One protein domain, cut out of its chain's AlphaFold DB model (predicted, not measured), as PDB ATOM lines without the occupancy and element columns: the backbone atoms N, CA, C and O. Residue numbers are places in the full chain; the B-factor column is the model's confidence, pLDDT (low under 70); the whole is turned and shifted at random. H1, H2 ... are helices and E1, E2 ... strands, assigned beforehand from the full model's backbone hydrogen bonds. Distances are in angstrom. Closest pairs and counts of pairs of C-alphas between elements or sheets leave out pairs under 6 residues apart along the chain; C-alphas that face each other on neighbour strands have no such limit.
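What this domain is: This is residues 361 to 464 of the 464 residues of an uncharacterized protein of Leucosporidium creatinivorum (UniProt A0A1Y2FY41). The core is one twisted sheet of five antiparallel strands, E1 to E5, with a short helix towards each end of the longest axis. H1 stands up from the sheet over E1 and E2, and H2 lies beyond the end of E4, where the chain turns towards E5. The long loop of residues 381 to 399 runs out from the end of E2 and returns to the start of E3, and an unnamed tail, residues 453 to 464, follows E5. The printed part has 104 residues with two named helices and five named strands, in the order E1 E2 E3 H1 E4 H2 E5; the sheet's order is E1 - E2 - E3 - E4 - E5, and the class is mixed, helices and strands, with 43 residues in named elements, under half. The whole is compact, with a radius of gyration of the C-alphas of 13.8 A, and spans 44 by 32 by 22 A.

Where its parts are: The sheet begins with E1, residues 364 to 369, 15.0 A from first to last C-alpha; C-alpha 364 is at (9.343, 11.149, -52.764). E2 holds residues 375 to 380 and is 14.2 A long, and E3 holds residues 400 to 405 and is 14.5 A long. E4, residues 430 to 436, is the longest strand at 17.8 A; C-alpha 430 is at (19.874, 5.684, -44.335). E5, residues 449 to 452, is 10.3 A long and ends with C-alpha 452 at (21.360, 9.907, -36.851). H1, residues 414 to 422, is the longest helix at 12.6 A, and H2, residues 438 to 442, is 5.8 A long.

How they stand to each other: In the sheet, E1 and E5 are the edge strands and E2, E3 and E4 are inner strands. E1, E2 and E3 form a meander, each strand the antiparallel neighbour of the one before; E1 and E2 are a hairpin, and so are E2 and E3. E1 and E2 run at 147 degrees, with N 366 and O 378 within hydrogen-bond range at 2.9 A. E2 and E3 run at 114 degrees, with N 379 and O 403 at 2.8 A. E3 and E4 run at 176 degrees, with N 402 and O 434 at 2.9 A and N 436 and O 400 at 2.7 A. E4 and E5 run at 162 degrees, with N 433 and O 451 at 2.8 A. From edge to edge the strands' lines turn by 79 degrees. H1 is on the sheet, over E1 and E2, at a height over the sheet of 10.7 A, and stands up from it, its line rising 46 degrees out of the local plane. The closest C-alphas of E1 and H1 are those of Gly 367 and Arg 421, 4.9 A apart. H2 is not on the sheet; its closest C-alpha to E3 is that of Met 438, 7.2 A from that of His 401. H1 and H2 are apart. In both helices every O i to N i+4 pair is within hydrogen-bond range.

The domain as a whole: The two C-alphas farthest apart are those of Thr 413 and Gly 444, 44.7 A. The printed part has no cut and ends at residue 464, the chain's last residue. The link from E2 to E3 is long, with 19 residues; those from E1 to E2 and from E4 to H2 are tight. The mean pLDDT of the printed part is 81.7; it is under 70 at residues 408 to 412, 416 to 417, 420 to 427 and 455 to 464.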
ATOM      1  N   PHE A 361       1.543   6.625 -47.043       87.75
ATOM      2  CA  PHE A 361       2.488   7.560 -47.638       87.75
ATOM      3  C   PHE A 361       3.408   6.862 -48.636       87.75
ATOM      4  O   PHE A 361       3.959   5.787 -48.404       87.75
ATOM      5  N   GLU A 362       3.540   7.508 -49.789       92.75
ATOM      6  CA  GLU A 362       4.415   7.116 -50.884       92.75
ATOM      7  C   GLU A 362       5.597   8.088 -50.884       92.75
ATOM      8  O   GLU A 362       5.389   9.240 -51.255       92.75
ATOM      9  N   PRO A 363       6.802   7.683 -50.451       92.44
ATOM     10  CA  PRO A 363       7.915   8.606 -50.315       92.44
ATOM     11  C   PRO A 363       8.339   9.198 -51.659       92.44
ATOM     12  O   PRO A 363       8.443   8.496 -52.670       92.44
ATOM     13  N   GLU A 364       8.692  10.478 -51.644       90.75
ATOM     14  CA  GLU A 364       9.343  11.149 -52.764       90.75
ATOM     15  C   GLU A 364      10.831  11.297 -52.472       90.75
ATOM     16  O   GLU A 364      11.228  11.693 -51.380       90.75
ATOM     17  N   ILE A 365      11.684  11.000 -53.450       87.12
ATOM     18  CA  ILE A 365      13.122  11.223 -53.290       87.12
ATOM     19  C   ILE A 365      13.434  12.635 -53.767       87.12
ATOM     20  O   ILE A 365      13.271  12.940 -54.950       87.12
ATOM     21  N   LYS A 366      13.878  13.488 -52.845       87.81
ATOM     22  CA  LYS A 366      14.134  14.908 -53.090       87.81
ATOM     23  C   LYS A 366      15.540  15.288 -52.667       87.81
ATOM     24  O   LYS A 366      16.117  14.720 -51.736       87.81
ATOM     25  N   GLY A 367      16.087  16.257 -53.388       87.56
ATOM     26  CA  GLY A 367      17.221  17.023 -52.916       87.56
ATOM     27  C   GLY A 367      16.712  18.042 -51.905       87.56
ATOM     28  O   GLY A 367      15.797  18.790 -52.226       87.56
ATOM     29  N   VAL A 368      17.268  18.056 -50.699       87.69
ATOM     30  CA  VAL A 368      16.862  18.981 -49.633       87.69
ATOM     31  C   VAL A 368      18.072  19.734 -49.103       87.69
ATOM     32  O   VAL A 368      19.214  19.291 -49.252       87.69
ATOM     33  N   VAL A 369      17.819  20.882 -48.486       84.19
ATOM     34  CA  VAL A 369      18.830  21.647 -47.757       84.19
ATOM     35  C   VAL A 369      18.611  21.414 -46.266       84.19
ATOM     36  O   VAL A 369      17.479  21.469 -45.778       84.19
ATOM     37  N   ASP A 370      19.680  21.070 -45.556       79.56
ATOM     38  CA  ASP A 370      19.626  20.897 -44.108       79.56
ATOM     39  C   ASP A 370      19.774  22.228 -43.353       79.56
ATOM     40  O   ASP A 370      19.932  23.294 -43.951       79.56
ATOM     41  N   ALA A 371      19.722  22.177 -42.021       75.88
ATOM     42  CA  ALA A 371      19.816  23.370 -41.182       75.88
ATOM     43  C   ALA A 371      21.173  24.094 -41.303       75.88
ATOM     44  O   ALA A 371      21.253  25.285 -41.015       75.88
ATOM     45  N   SER A 372      22.225  23.398 -41.748       76.62
ATOM     46  CA  SER A 372      23.551  23.971 -42.009       76.62
ATOM     47  C   SER A 372      23.700  24.580 -43.412       76.62
ATOM     48  O   SER A 372      24.761  25.102 -43.752       76.62
ATOM     49  N   GLY A 373      22.658  24.514 -44.249       80.25
ATOM     50  CA  GLY A 373      22.716  24.955 -45.642       80.25
ATOM     51  C   GLY A 373      23.350  23.929 -46.589       80.25
ATOM     52  O   GLY A 373      23.568  24.229 -47.766       80.25
ATOM     53  N   ALA A 374      23.651  22.717 -46.114       82.00
ATOM     54  CA  ALA A 374      24.259  21.677 -46.928       82.00
ATOM     55  C   ALA A 374      23.202  20.893 -47.716       82.00
ATOM     56  O   ALA A 374      22.104  20.598 -47.244       82.00
ATOM     57  N   PHE A 375      23.567  20.524 -48.944       84.00
ATOM     58  CA  PHE A 375      22.737  19.685 -49.797       84.00
ATOM     59  C   PHE A 375      22.713  18.234 -49.300       84.00
ATOM     60  O   PHE A 375      23.764  17.628 -49.074       84.00
ATOM     61  N   ARG A 376      21.516  17.653 -49.221       86.06
ATOM     62  CA  ARG A 376      21.264  16.255 -48.855       86.06
ATOM     63  C   ARG A 376      20.298  15.608 -49.844       86.06
ATOM     64  O   ARG A 376      19.508  16.289 -50.494       86.06
ATOM     65  N   ALA A 377      20.317  14.282 -49.910       89.06
ATOM     66  CA  ALA A 377      19.199  13.518 -50.449       89.06
ATOM     67  C   ALA A 377      18.342  12.998 -49.295       89.06
ATOM     68  O   ALA A 377      18.869  12.571 -48.265       89.06
ATOM     69  N   ALA A 378      17.029  13.019 -49.476       90.94
ATOM     70  CA  ALA A 378      16.090  12.478 -48.509       90.94
ATOM     71  C   ALA A 378      14.936  11.766 -49.216       90.94
ATOM     72  O   ALA A 378      14.557  12.138 -50.329       90.94
ATOM     73  N   THR A 379      14.363  10.763 -48.551       91.56
ATOM     74  CA  THR A 379      12.989  10.356 -48.845       91.56
ATOM     75  C   THR A 379      12.073  11.200 -47.968       91.56
ATOM     76  O   THR A 379      12.120  11.098 -46.741       91.56
ATOM     77  N   VAL A 380      11.333  12.111 -48.596       93.75
ATOM     78  CA  VAL A 380      10.356  12.977 -47.931       93.75
ATOM     79  C   VAL A 380       9.000  12.285 -47.931       93.75
ATOM     80  O   VAL A 380       8.687  11.527 -48.852       93.75
ATOM     81  N   LEU A 381       8.221  12.517 -46.883       94.50
ATOM     82  CA  LEU A 381       6.921  11.906 -46.631       94.50
ATOM     83  C   LEU A 381       5.847  12.995 -46.548       94.50
ATOM     84  O   LEU A 381       6.148  14.168 -46.328       94.50
ATOM     85  N   VAL A 382       4.583  12.602 -46.700       93.81
ATOM     86  CA  VAL A 382       3.438  13.514 -46.547       93.81
ATOM     87  C   VAL A 382       3.505  14.215 -45.186       93.81
ATOM     88  O   VAL A 382       3.759  13.571 -44.169       93.81
ATOM     89  N   GLY A 383       3.277  15.527 -45.176       93.38
ATOM     90  CA  GLY A 383       3.472  16.407 -44.022       93.38
ATOM     91  C   GLY A 383       4.760  17.229 -44.112       93.38
ATOM     92  O   GLY A 383       4.802  18.338 -43.595       93.38
ATOM     93  N   ASP A 384       5.777  16.752 -44.838       94.94
ATOM     94  CA  ASP A 384       6.956  17.559 -45.168       94.94
ATOM     95  C   ASP A 384       6.598  18.608 -46.245       94.94
ATOM     96  O   ASP A 384       5.973  18.233 -47.247       94.94
ATOM     97  N   PRO A 385       6.989  19.891 -46.099       94.69
ATOM     98  CA  PRO A 385       6.712  20.935 -47.093       94.69
ATOM     99  C   PRO A 385       7.258  20.635 -48.499       94.69
ATOM    100  O   PRO A 385       6.722  21.135 -49.484       94.69
ATOM    101  N   GLU A 386       8.299  19.804 -48.612       93.19
ATOM    102  CA  GLU A 386       8.925  19.438 -49.893       93.19
ATOM    103  C   GLU A 386       8.196  18.298 -50.633       93.19
ATOM    104  O   GLU A 386       8.504  17.983 -51.793       93.19
ATOM    105  N   HIS A 387       7.244  17.638 -49.969       94.25
ATOM    106  CA  HIS A 387       6.500  16.514 -50.523       94.25
ATOM    107  C   HIS A 387       5.280  16.998 -51.322       94.25
ATOM    108  O   HIS A 387       4.443  17.740 -50.814       94.25
ATOM    109  N   SER A 388       5.111  16.534 -52.568       93.06
ATOM    110  CA  SER A 388       4.112  17.109 -53.490       93.06
ATOM    111  C   SER A 388       2.651  16.929 -53.060       93.06
ATOM    112  O   SER A 388       1.789  17.706 -53.463       93.06
ATOM    113  N   LYS A 389       2.363  15.908 -52.242       92.94
ATOM    114  CA  LYS A 389       1.021  15.650 -51.683       92.94
ATOM    115  C   LYS A 389       0.763  16.340 -50.334       92.94
ATOM    116  O   LYS A 389      -0.285  16.102 -49.737       92.94
ATOM    117  N   THR A 390       1.704  17.130 -49.816       93.62
ATOM    118  CA  THR A 390       1.503  17.880 -48.570       93.62
ATOM    119  C   THR A 390       0.613  19.090 -48.830       93.62
ATOM    120  O   THR A 390       0.832  19.831 -49.782       93.62
ATOM    121  N   ASP A 391      -0.396  19.288 -47.981       92.75
ATOM    122  CA  ASP A 391      -1.262  20.467 -48.030       92.75
ATOM    123  C   ASP A 391      -0.491  21.701 -47.516       92.75
ATOM    124  O   ASP A 391      -0.219  21.785 -46.311       92.75
ATOM    125  N   PRO A 392      -0.145  22.671 -48.387       92.31
ATOM    126  CA  PRO A 392       0.649  23.831 -47.993       92.31
ATOM    127  C   PRO A 392      -0.099  24.766 -47.034       92.31
ATOM    128  O   PRO A 392       0.531  25.599 -46.396       92.31
ATOM    129  N   ALA A 393      -1.428  24.648 -46.913       93.56
ATOM    130  CA  ALA A 393      -2.200  25.424 -45.944       93.56
ATOM    131  C   ALA A 393      -2.089  24.872 -44.512       93.56
ATOM    132  O   ALA A 393      -2.471  25.560 -43.564       93.56
ATOM    133  N   LYS A 394      -1.610  23.632 -44.351       91.00
ATOM    134  CA  LYS A 394      -1.463  22.961 -43.049       91.00
ATOM    135  C   LYS A 394      -0.010  22.820 -42.610       91.00
ATOM    136  O   LYS A 394       0.241  22.813 -41.407       91.00
ATOM    137  N   ALA A 395       0.913  22.666 -43.556       93.44
ATOM    138  CA  ALA A 395       2.332  22.499 -43.264       93.44
ATOM    139  C   ALA A 395       3.006  23.832 -42.911       93.44
ATOM    140  O   ALA A 395       2.739  24.866 -43.523       93.44
ATOM    141  N   GLU A 396       3.916  23.791 -41.943       95.25
ATOM    142  CA  GLU A 396       4.777  24.915 -41.575       95.25
ATOM    143  C   GLU A 396       6.163  24.766 -42.213       95.25
ATOM    144  O   GLU A 396       6.652  23.658 -42.418       95.25
ATOM    145  N   GLU A 397       6.858  25.877 -42.474       90.25
ATOM    146  CA  GLU A 397       8.208  25.869 -43.073       90.25
ATOM    147  C   GLU A 397       9.218  25.023 -42.268       90.25
ATOM    148  O   GLU A 397      10.151  24.437 -42.826       90.25
ATOM    149  N   GLY A 398       9.023  24.936 -40.948       90.62
ATOM    150  CA  GLY A 398       9.846  24.147 -40.034       90.62
ATOM    151  C   GLY A 398       9.504  22.655 -39.972       90.62
ATOM    152  O   GLY A 398      10.272  21.910 -39.361       90.62
ATOM    153  N   ASP A 399       8.404  22.210 -40.583       94.81
ATOM    154  CA  ASP A 399       7.973  20.812 -40.534       94.81
ATOM    155  C   ASP A 399       8.946  19.912 -41.283       94.81
ATOM    156  O   ASP A 399       9.457  20.249 -42.352       94.81
ATOM    157  N   ARG A 400       9.221  18.745 -40.712       94.56
ATOM    158  CA  ARG A 400      10.144  17.768 -41.292       94.56
ATOM    159  C   ARG A 400       9.515  16.400 -41.182       94.56
ATOM    160  O   ARG A 400       9.095  16.005 -40.101       94.56
ATOM    161  N   HIS A 401       9.450  15.665 -42.281       95.06
ATOM    162  CA  HIS A 401       8.986  14.286 -42.243       95.06
ATOM    163  C   HIS A 401       9.738  13.467 -43.276       95.06
ATOM    164  O   HIS A 401       9.276  13.244 -44.392       95.06
ATOM    165  N   ARG A 402      10.963  13.073 -42.927       93.50
ATOM    166  CA  ARG A 402      11.889  12.511 -43.907       93.50
ATOM    167  C   ARG A 402      12.965  11.628 -43.301       93.50
ATOM    168  O   ARG A 402      13.362  11.792 -42.151       93.50
ATOM    169  N   THR A 403      13.476  10.713 -44.115       93.62
ATOM    170  CA  THR A 403      14.734   9.990 -43.862       93.62
ATOM    171  C   THR A 403      15.810  10.523 -44.793       93.62
ATOM    172  O   THR A 403      15.623  10.559 -46.010       93.62
ATOM    173  N   TYR A 404      16.946  10.924 -44.235       92.31
ATOM    174  CA  TYR A 404      18.120  11.332 -44.997       92.31
ATOM    175  C   TYR A 404      18.853  10.090 -45.494       92.31
ATOM    176  O   TYR A 404      19.039   9.124 -44.750       92.31
ATOM    177  N   VAL A 405      19.258  10.103 -46.761       90.06
ATOM    178  CA  VAL A 405      19.865   8.951 -47.431       90.06
ATOM    179  C   VAL A 405      21.177   9.330 -48.100       90.06
ATOM    180  O   VAL A 405      21.343  10.430 -48.632       90.06
ATOM    181  N   LEU A 406      22.121   8.391 -48.094       83.62
ATOM    182  CA  LEU A 406      23.409   8.568 -48.741       83.62
ATOM    183  C   LEU A 406      23.231   8.636 -50.260       83.62
ATOM    184  O   LEU A 406      22.559   7.802 -50.874       83.62
ATOM    185  N   LEU A 407      23.899   9.605 -50.879       73.19
ATOM    186  CA  LEU A 407      24.005   9.675 -52.328       73.19
ATOM    187  C   LEU A 407      24.941   8.559 -52.838       73.19
ATOM    188  O   LEU A 407      26.070   8.459 -52.361       73.19
ATOM    189  N   PRO A 408      24.536   7.754 -53.836       60.84
ATOM    190  CA  PRO A 408      25.320   6.630 -54.356       60.84
ATOM    191  C   PRO A 408      26.678   7.002 -54.979       60.84
ATOM    192  O   PRO A 408      27.447   6.110 -55.306       60.84
ATOM    193  N   ALA A 409      27.012   8.277 -55.176       60.75
ATOM    194  CA  ALA A 409      28.365   8.722 -55.526       60.75
ATOM    195  C   ALA A 409      28.547  10.195 -55.120       60.75
ATOM    196  O   ALA A 409      27.577  10.851 -54.750       60.75
ATOM    197  N   LYS A 410      29.760  10.753 -55.226       63.00
ATOM    198  CA  LYS A 410      29.937  12.216 -55.231       63.00
ATOM    199  C   LYS A 410      29.728  12.741 -56.661       63.00
ATOM    200  O   LYS A 410      30.295  12.147 -57.583       63.00
ATOM    201  N   PRO A 411      28.954  13.821 -56.866       62.72
ATOM    202  CA  PRO A 411      28.829  14.436 -58.184       62.72
ATOM    203  C   PRO A 411      30.194  15.002 -58.595       62.72
ATOM    204  O   PRO A 411      30.891  15.606 -57.775       62.72
ATOM    205  N   LYS A 412      30.601  14.776 -59.846       68.56
ATOM    206  CA  LYS A 412      31.935  15.139 -60.348       68.56
ATOM    207  C   LYS A 412      31.963  16.521 -60.996       68.56
ATOM    208  O   LYS A 412      33.039  17.090 -61.146       68.56
ATOM    209  N   THR A 413      30.804  17.063 -61.368       74.94
ATOM    210  CA  THR A 413      30.670  18.354 -62.064       74.94
ATOM    211  C   THR A 413      29.603  19.244 -61.415       74.94
ATOM    212  O   THR A 413      28.720  18.744 -60.716       74.94
ATOM    213  N   GLU A 414      29.666  20.563 -61.633       74.38
ATOM    214  CA  GLU A 414      28.623  21.497 -61.163       74.38
ATOM    215  C   GLU A 414      27.267  21.243 -61.836       74.38
ATOM    216  O   GLU A 414      26.235  21.295 -61.169       74.38
ATOM    217  N   ASP A 415      27.259  20.853 -63.112       74.38
ATOM    218  CA  ASP A 415      26.034  20.462 -63.819       74.38
ATOM    219  C   ASP A 415      25.400  19.202 -63.209       74.38
ATOM    220  O   ASP A 415      24.180  19.120 -63.052       74.38
ATOM    221  N   GLU A 416      26.216  18.216 -62.812       67.12
ATOM    222  CA  GLU A 416      25.730  17.052 -62.068       67.12
ATOM    223  C   GLU A 416      25.188  17.444 -60.695       67.12
ATOM    224  O   GLU A 416      24.135  16.938 -60.313       67.12
ATOM    225  N   LYS A 417      25.847  18.362 -59.973       66.81
ATOM    226  CA  LYS A 417      25.332  18.882 -58.696       66.81
ATOM    227  C   LYS A 417      23.972  19.543 -58.884       66.81
ATOM    228  O   LYS A 417      23.051  19.234 -58.138       66.81
ATOM    229  N   GLU A 418      23.813  20.392 -59.893       72.00
ATOM    230  CA  GLU A 418      22.550  21.078 -60.176       72.00
ATOM    231  C   GLU A 418      21.443  20.105 -60.604       72.00
ATOM    232  O   GLU A 418      20.297  20.193 -60.156       72.00
ATOM    233  N   LYS A 419      21.790  19.100 -61.414       71.75
ATOM    234  CA  LYS A 419      20.877  18.010 -61.767       71.75
ATOM    235  C   LYS A 419      20.466  17.195 -60.542       71.75
ATOM    236  O   LYS A 419      19.300  16.827 -60.440       71.75
ATOM    237  N   TRP A 420      21.391  16.930 -59.621       69.94
ATOM    238  CA  TRP A 420      21.123  16.196 -58.385       69.94
ATOM    239  C   TRP A 420      20.304  17.011 -57.391       69.94
ATOM    240  O   TRP A 420      19.462  16.430 -56.716       69.94
ATOM    241  N   ARG A 421      20.481  18.338 -57.341       67.81
ATOM    242  CA  ARG A 421      19.609  19.227 -56.558       67.81
ATOM    243  C   ARG A 421      18.152  19.081 -56.967       67.81
ATOM    244  O   ARG A 421      17.285  18.986 -56.110       67.81
ATOM    245  N   LYS A 422      17.900  19.000 -58.275       69.06
ATOM    246  CA  LYS A 422      16.549  18.834 -58.830       69.06
ATOM    247  C   LYS A 422      16.040  17.399 -58.721       69.06
ATOM    248  O   LYS A 422      14.870  17.189 -58.434       69.06
ATOM    249  N   ASN A 423      16.905  16.419 -58.987       64.06
ATOM    250  CA  ASN A 423      16.581  14.995 -59.042       64.06
ATOM    251  C   ASN A 423      17.771  14.162 -58.533       64.06
ATOM    252  O   ASN A 423      18.618  13.751 -59.340       64.06
ATOM    253  N   PRO A 424      17.880  13.906 -57.220       59.66
ATOM    254  CA  PRO A 424      18.981  13.110 -56.695       59.66
ATOM    255  C   PRO A 424      18.881  11.654 -57.181       59.66
ATOM    256  O   PRO A 424      17.781  11.124 -57.378       59.66
ATOM    257  N   PRO A 425      20.018  10.969 -57.386       60.75
ATOM    258  CA  PRO A 425      20.014   9.540 -57.666       60.75
ATOM    259  C   PRO A 425      19.427   8.750 -56.488       60.75
ATOM    260  O   PRO A 425      19.562   9.140 -55.330       60.75
ATOM    261  N   LEU A 426      18.791   7.615 -56.792       62.16
ATOM    262  CA  LEU A 426      18.137   6.775 -55.787       62.16
ATOM    263  C   LEU A 426      19.180   6.190 -54.826       62.16
ATOM    264  O   LEU A 426      19.979   5.338 -55.222       62.16
ATOM    265  N   GLY A 427      19.166   6.662 -53.583       66.69
ATOM    266  CA  GLY A 427      19.911   6.113 -52.456       66.69
ATOM    267  C   GLY A 427      18.923   5.646 -51.396       66.69
ATOM    268  O   GLY A 427      17.961   6.348 -51.103       66.69
ATOM    269  N   LEU A 428      19.124   4.445 -50.857       75.75
ATOM    270  CA  LEU A 428      18.280   3.900 -49.785       75.75
ATOM    271  C   LEU A 428      19.075   3.610 -48.504       75.75
ATOM    272  O   LEU A 428      18.499   3.179 -47.512       75.75
ATOM    273  N   THR A 429      20.390   3.846 -48.519       86.31
ATOM    274  CA  THR A 429      21.245   3.753 -47.335       86.31
ATOM    275  C   THR A 429      20.934   4.926 -46.418       86.31
ATOM    276  O   THR A 429      21.203   6.072 -46.777       86.31
ATOM    277  N   VAL A 430      20.350   4.650 -45.256       90.88
ATOM    278  CA  VAL A 430      19.874   5.684 -44.335       90.88
ATOM    279  C   VAL A 430      21.035   6.304 -43.550       90.88
ATOM    280  O   VAL A 430      21.912   5.601 -43.048       90.88
ATOM    281  N   MET A 431      21.034   7.632 -43.452       91.25
ATOM    282  CA  MET A 431      21.949   8.432 -42.626       91.25
ATOM    283  C   MET A 431      21.287   8.908 -41.333       91.25
ATOM    284  O   MET A 431      21.944   9.029 -40.302       91.25
ATOM    285  N   GLY A 432      19.983   9.160 -41.388       93.25
ATOM    286  CA  GLY A 432      19.213   9.644 -40.258       93.25
ATOM    287  C   GLY A 432      17.743   9.813 -40.610       93.25
ATOM    288  O   GLY A 432      17.335   9.663 -41.764       93.25
ATOM    289  N   VAL A 433      16.937  10.126 -39.607       94.81
ATOM    290  CA  VAL A 433      15.508  10.408 -39.738       94.81
ATOM    291  C   VAL A 433      15.148  11.624 -38.911       94.81
ATOM    292  O   VAL A 433      15.612  11.782 -37.782       94.81
ATOM    293  N   GLU A 434      14.287  12.460 -39.475       94.25
ATOM    294  CA  GLU A 434      13.738  13.621 -38.802       94.25
ATOM    295  C   GLU A 434      12.225  13.678 -39.018       94.25
ATOM    296  O   GLU A 434      11.725  13.691 -40.148       94.25
ATOM    297  N   ARG A 435      11.506  13.706 -37.898       94.56
ATOM    298  CA  ARG A 435      10.080  13.963 -37.796       94.56
ATOM    299  C   ARG A 435       9.883  15.162 -36.876       94.56
ATOM    300  O   ARG A 435      10.323  15.126 -35.732       94.56
ATOM    301  N   ARG A 436       9.236  16.206 -37.374       95.19
ATOM    302  CA  ARG A 436       8.933  17.434 -36.645       95.19
ATOM    303  C   ARG A 436       7.585  17.982 -37.088       95.19
ATOM    304  O   ARG A 436       7.365  18.104 -38.291       95.19
ATOM    305  N   GLY A 437       6.712  18.296 -36.135       94.81
ATOM    306  CA  GLY A 437       5.402  18.909 -36.391       94.81
ATOM    307  C   GLY A 437       4.322  17.934 -36.871       94.81
ATOM    308  O   GLY A 437       3.182  18.331 -37.108       94.81
ATOM    309  N   MET A 438       4.638  16.640 -36.985       95.06
ATOM    310  CA  MET A 438       3.694  15.639 -37.493       95.06
ATOM    311  C   MET A 438       2.579  15.319 -36.499       95.06
ATOM    312  O   MET A 438       1.469  15.011 -36.925       95.06
ATOM    313  N   GLU A 439       2.817  15.471 -35.196       93.94
ATOM    314  CA  GLU A 439       1.773  15.348 -34.172       93.94
ATOM    315  C   GLU A 439       0.650  16.376 -34.372       93.94
ATOM    316  O   GLU A 439      -0.527  16.043 -34.249       93.94
ATOM    317  N   ARG A 440       0.982  17.608 -34.782       94.12
ATOM    318  CA  ARG A 440      -0.019  18.634 -35.117       94.12
ATOM    319  C   ARG A 440      -0.865  18.229 -36.327       94.12
ATOM    320  O   ARG A 440      -2.058  18.519 -36.357       94.12
ATOM    321  N   LEU A 441      -0.253  17.591 -37.327       92.50
ATOM    322  CA  LEU A 441      -0.918  17.233 -38.585       92.50
ATOM    323  C   LEU A 441      -1.722  15.931 -38.497       92.50
ATOM    324  O   LEU A 441      -2.783  15.826 -39.114       92.50
ATOM    325  N   PHE A 442      -1.220  14.944 -37.756       91.44
ATOM    326  CA  PHE A 442      -1.742  13.574 -37.746       91.44
ATOM    327  C   PHE A 442      -2.250  13.110 -36.373       91.44
ATOM    328  O   PHE A 442      -2.861  12.043 -36.282       91.44
ATOM    329  N   GLY A 443      -2.060  13.912 -35.323       91.06
ATOM    330  CA  GLY A 443      -2.449  13.602 -33.948       91.06
ATOM    331  C   GLY A 443      -1.396  12.796 -33.181       91.06
ATOM    332  O   GLY A 443      -0.276  12.592 -33.649       91.06
ATOM    333  N   GLY A 444      -1.774  12.323 -31.990       89.12
ATOM    334  CA  GLY A 444      -0.895  11.542 -31.112       89.12
ATOM    335  C   GLY A 444      -0.321  10.285 -31.778       89.12
ATOM    336  O   GLY A 444      -0.937   9.691 -32.670       89.12
ATOM    337  N   GLY A 445       0.874   9.872 -31.347       87.00
ATOM    338  CA  GLY A 445       1.645   8.796 -31.974       87.00
ATOM    339  C   GLY A 445       2.524   9.246 -33.148       87.00
ATOM    340  O   GLY A 445       3.085   8.387 -33.837       87.00
ATOM    341  N   TRP A 446       2.626  10.557 -33.389       91.62
ATOM    342  CA  TRP A 446       3.480  11.196 -34.398       91.62
ATOM    343  C   TRP A 446       4.432  12.234 -33.784       91.62
ATOM    344  O   TRP A 446       4.790  13.221 -34.427       91.62
ATOM    345  N   GLU A 447       4.850  11.989 -32.543       91.69
ATOM    346  CA  GLU A 447       5.715  12.860 -31.750       91.69
ATOM    347  C   GLU A 447       7.051  13.119 -32.454       91.69
ATOM    348  O   GLU A 447       7.556  12.272 -33.204       91.69
ATOM    349  N   ASP A 448       7.644  14.280 -32.189       94.38
ATOM    350  CA  ASP A 448       8.909  14.684 -32.791       94.38
ATOM    351  C   ASP A 448      10.038  13.681 -32.506       94.38
ATOM    352  O   ASP A 448      10.186  13.138 -31.410       94.38
ATOM    353  N   MET A 449      10.867  13.447 -33.519       93.25
ATOM    354  CA  MET A 449      11.966  12.493 -33.474       93.25
ATOM    355  C   MET A 449      13.112  12.962 -34.366       93.25
ATOM    356  O   MET A 449      12.914  13.339 -35.520       93.25
ATOM    357  N   THR A 450      14.342  12.876 -33.866       93.31
ATOM    358  CA  THR A 450      15.554  13.097 -34.664       93.31
ATOM    359  C   THR A 450      16.610  12.078 -34.269       93.31
ATOM    360  O   THR A 450      17.025  12.036 -33.112       93.31
ATOM    361  N   VAL A 451      17.041  11.252 -35.222       92.88
ATOM    362  CA  VAL A 451      18.011  10.174 -34.990       92.88
ATOM    363  C   VAL A 451      18.996  10.093 -36.153       92.88
ATOM    364  O   VAL A 451      18.586  10.088 -37.310       92.88
ATOM    365  N   GLY A 452      20.290   9.966 -35.849       90.19
ATOM    366  CA  GLY A 452      21.360   9.907 -36.851       90.19
ATOM    367  C   GLY A 452      21.738  11.276 -37.424       90.19
ATOM    368  O   GLY A 452      21.413  12.315 -36.848       90.19
ATOM    369  N   ASP A 453      22.435  11.279 -38.561       88.56
ATOM    370  CA  ASP A 453      22.854  12.509 -39.238       88.56
ATOM    371  C   ASP A 453      21.689  13.113 -40.033       88.56
ATOM    372  O   ASP A 453      21.289  12.606 -41.084       88.56
ATOM    373  N   CYS A 454      21.153  14.212 -39.499       84.75
ATOM    374  CA  CYS A 454      20.069  14.998 -40.089       84.75
ATOM    375  C   CYS A 454      20.519  16.415 -40.500       84.75
ATOM    376  O   CYS A 454      19.681  17.245 -40.846       84.75
ATOM    377  N   GLY A 455      21.829  16.710 -40.462       68.00
ATOM    378  CA  GLY A 455      22.373  17.966 -40.988       68.00
ATOM    379  C   GLY A 455      22.198  19.236 -40.130       68.00
ATOM    380  O   GLY A 455      21.917  20.308 -40.666       68.00
ATOM    381  N   GLY A 456      22.375  19.147 -38.806       63.00
ATOM    382  CA  GLY A 456      22.412  20.301 -37.885       63.00
ATOM    383  C   GLY A 456      23.699  20.369 -37.044       63.00
ATOM    384  O   GLY A 456      24.439  19.393 -36.985       63.00
ATOM    385  N   GLU A 457      23.958  21.490 -36.350       49.03
ATOM    386  CA  GLU A 457      25.165  21.706 -35.508       49.03
ATOM    387  C   GLU A 457      25.356  20.650 -34.396       49.03
ATOM    388  O   GLU A 457      26.459  20.450 -33.898       49.03
ATOM    389  N   ASN A 458      24.294  19.915 -34.052       44.25
ATOM    390  CA  ASN A 458      24.307  18.775 -33.133       44.25
ATOM    391  C   ASN A 458      24.387  17.414 -33.854       44.25
ATOM    392  O   ASN A 458      23.937  16.416 -33.296       44.25
ATOM    393  N   ALA A 459      24.946  17.327 -35.068       44.34
ATOM    394  CA  ALA A 459      25.154  16.047 -35.765       44.34
ATOM    395  C   ALA A 459      25.976  15.036 -34.928       44.34
ATOM    396  O   ALA A 459      25.844  13.830 -35.106       44.34
ATOM    397  N   GLU A 460      26.750  15.522 -33.951       37.31
ATOM    398  CA  GLU A 460      27.481  14.722 -32.956       37.31
ATOM    399  C   GLU A 460      26.664  14.375 -31.683       37.31
ATOM    400  O   GLU A 460      27.136  13.654 -30.811       37.31
ATOM    401  N   LYS A 461      25.430  14.882 -31.552       40.12
ATOM    402  CA  LYS A 461      24.542  14.739 -30.381       40.12
ATOM    403  C   LYS A 461      23.108  14.338 -30.753       40.12
ATOM    404  O   LYS A 461      22.147  14.805 -30.136       40.12
ATOM    405  N   ALA A 462      22.927  13.427 -31.704       38.22
ATOM    406  CA  ALA A 462      21.708  12.624 -31.672       38.22
ATOM    407  C   ALA A 462      21.805  11.733 -30.423       38.22
ATOM    408  O   ALA A 462      22.697  10.893 -30.346       38.22
ATOM    409  N   ARG A 463      20.959  11.988 -29.411       45.56
ATOM    410  CA  ARG A 463      20.834  11.171 -28.193       45.56
ATOM    411  C   ARG A 463      20.507   9.733 -28.597       45.56
ATOM    412  O   ARG A 463      19.338   9.387 -28.737       45.56
ATOM    413  N   LEU A 464      21.533   8.924 -28.803       43.56
ATOM    414  CA  LEU A 464      21.428   7.480 -28.789       43.56
ATOM    415  C   LEU A 464      21.932   7.030 -27.427       43.56
ATOM    416  O   LEU A 464      23.117   7.288 -27.122       43.56
TER     417      LEU A 464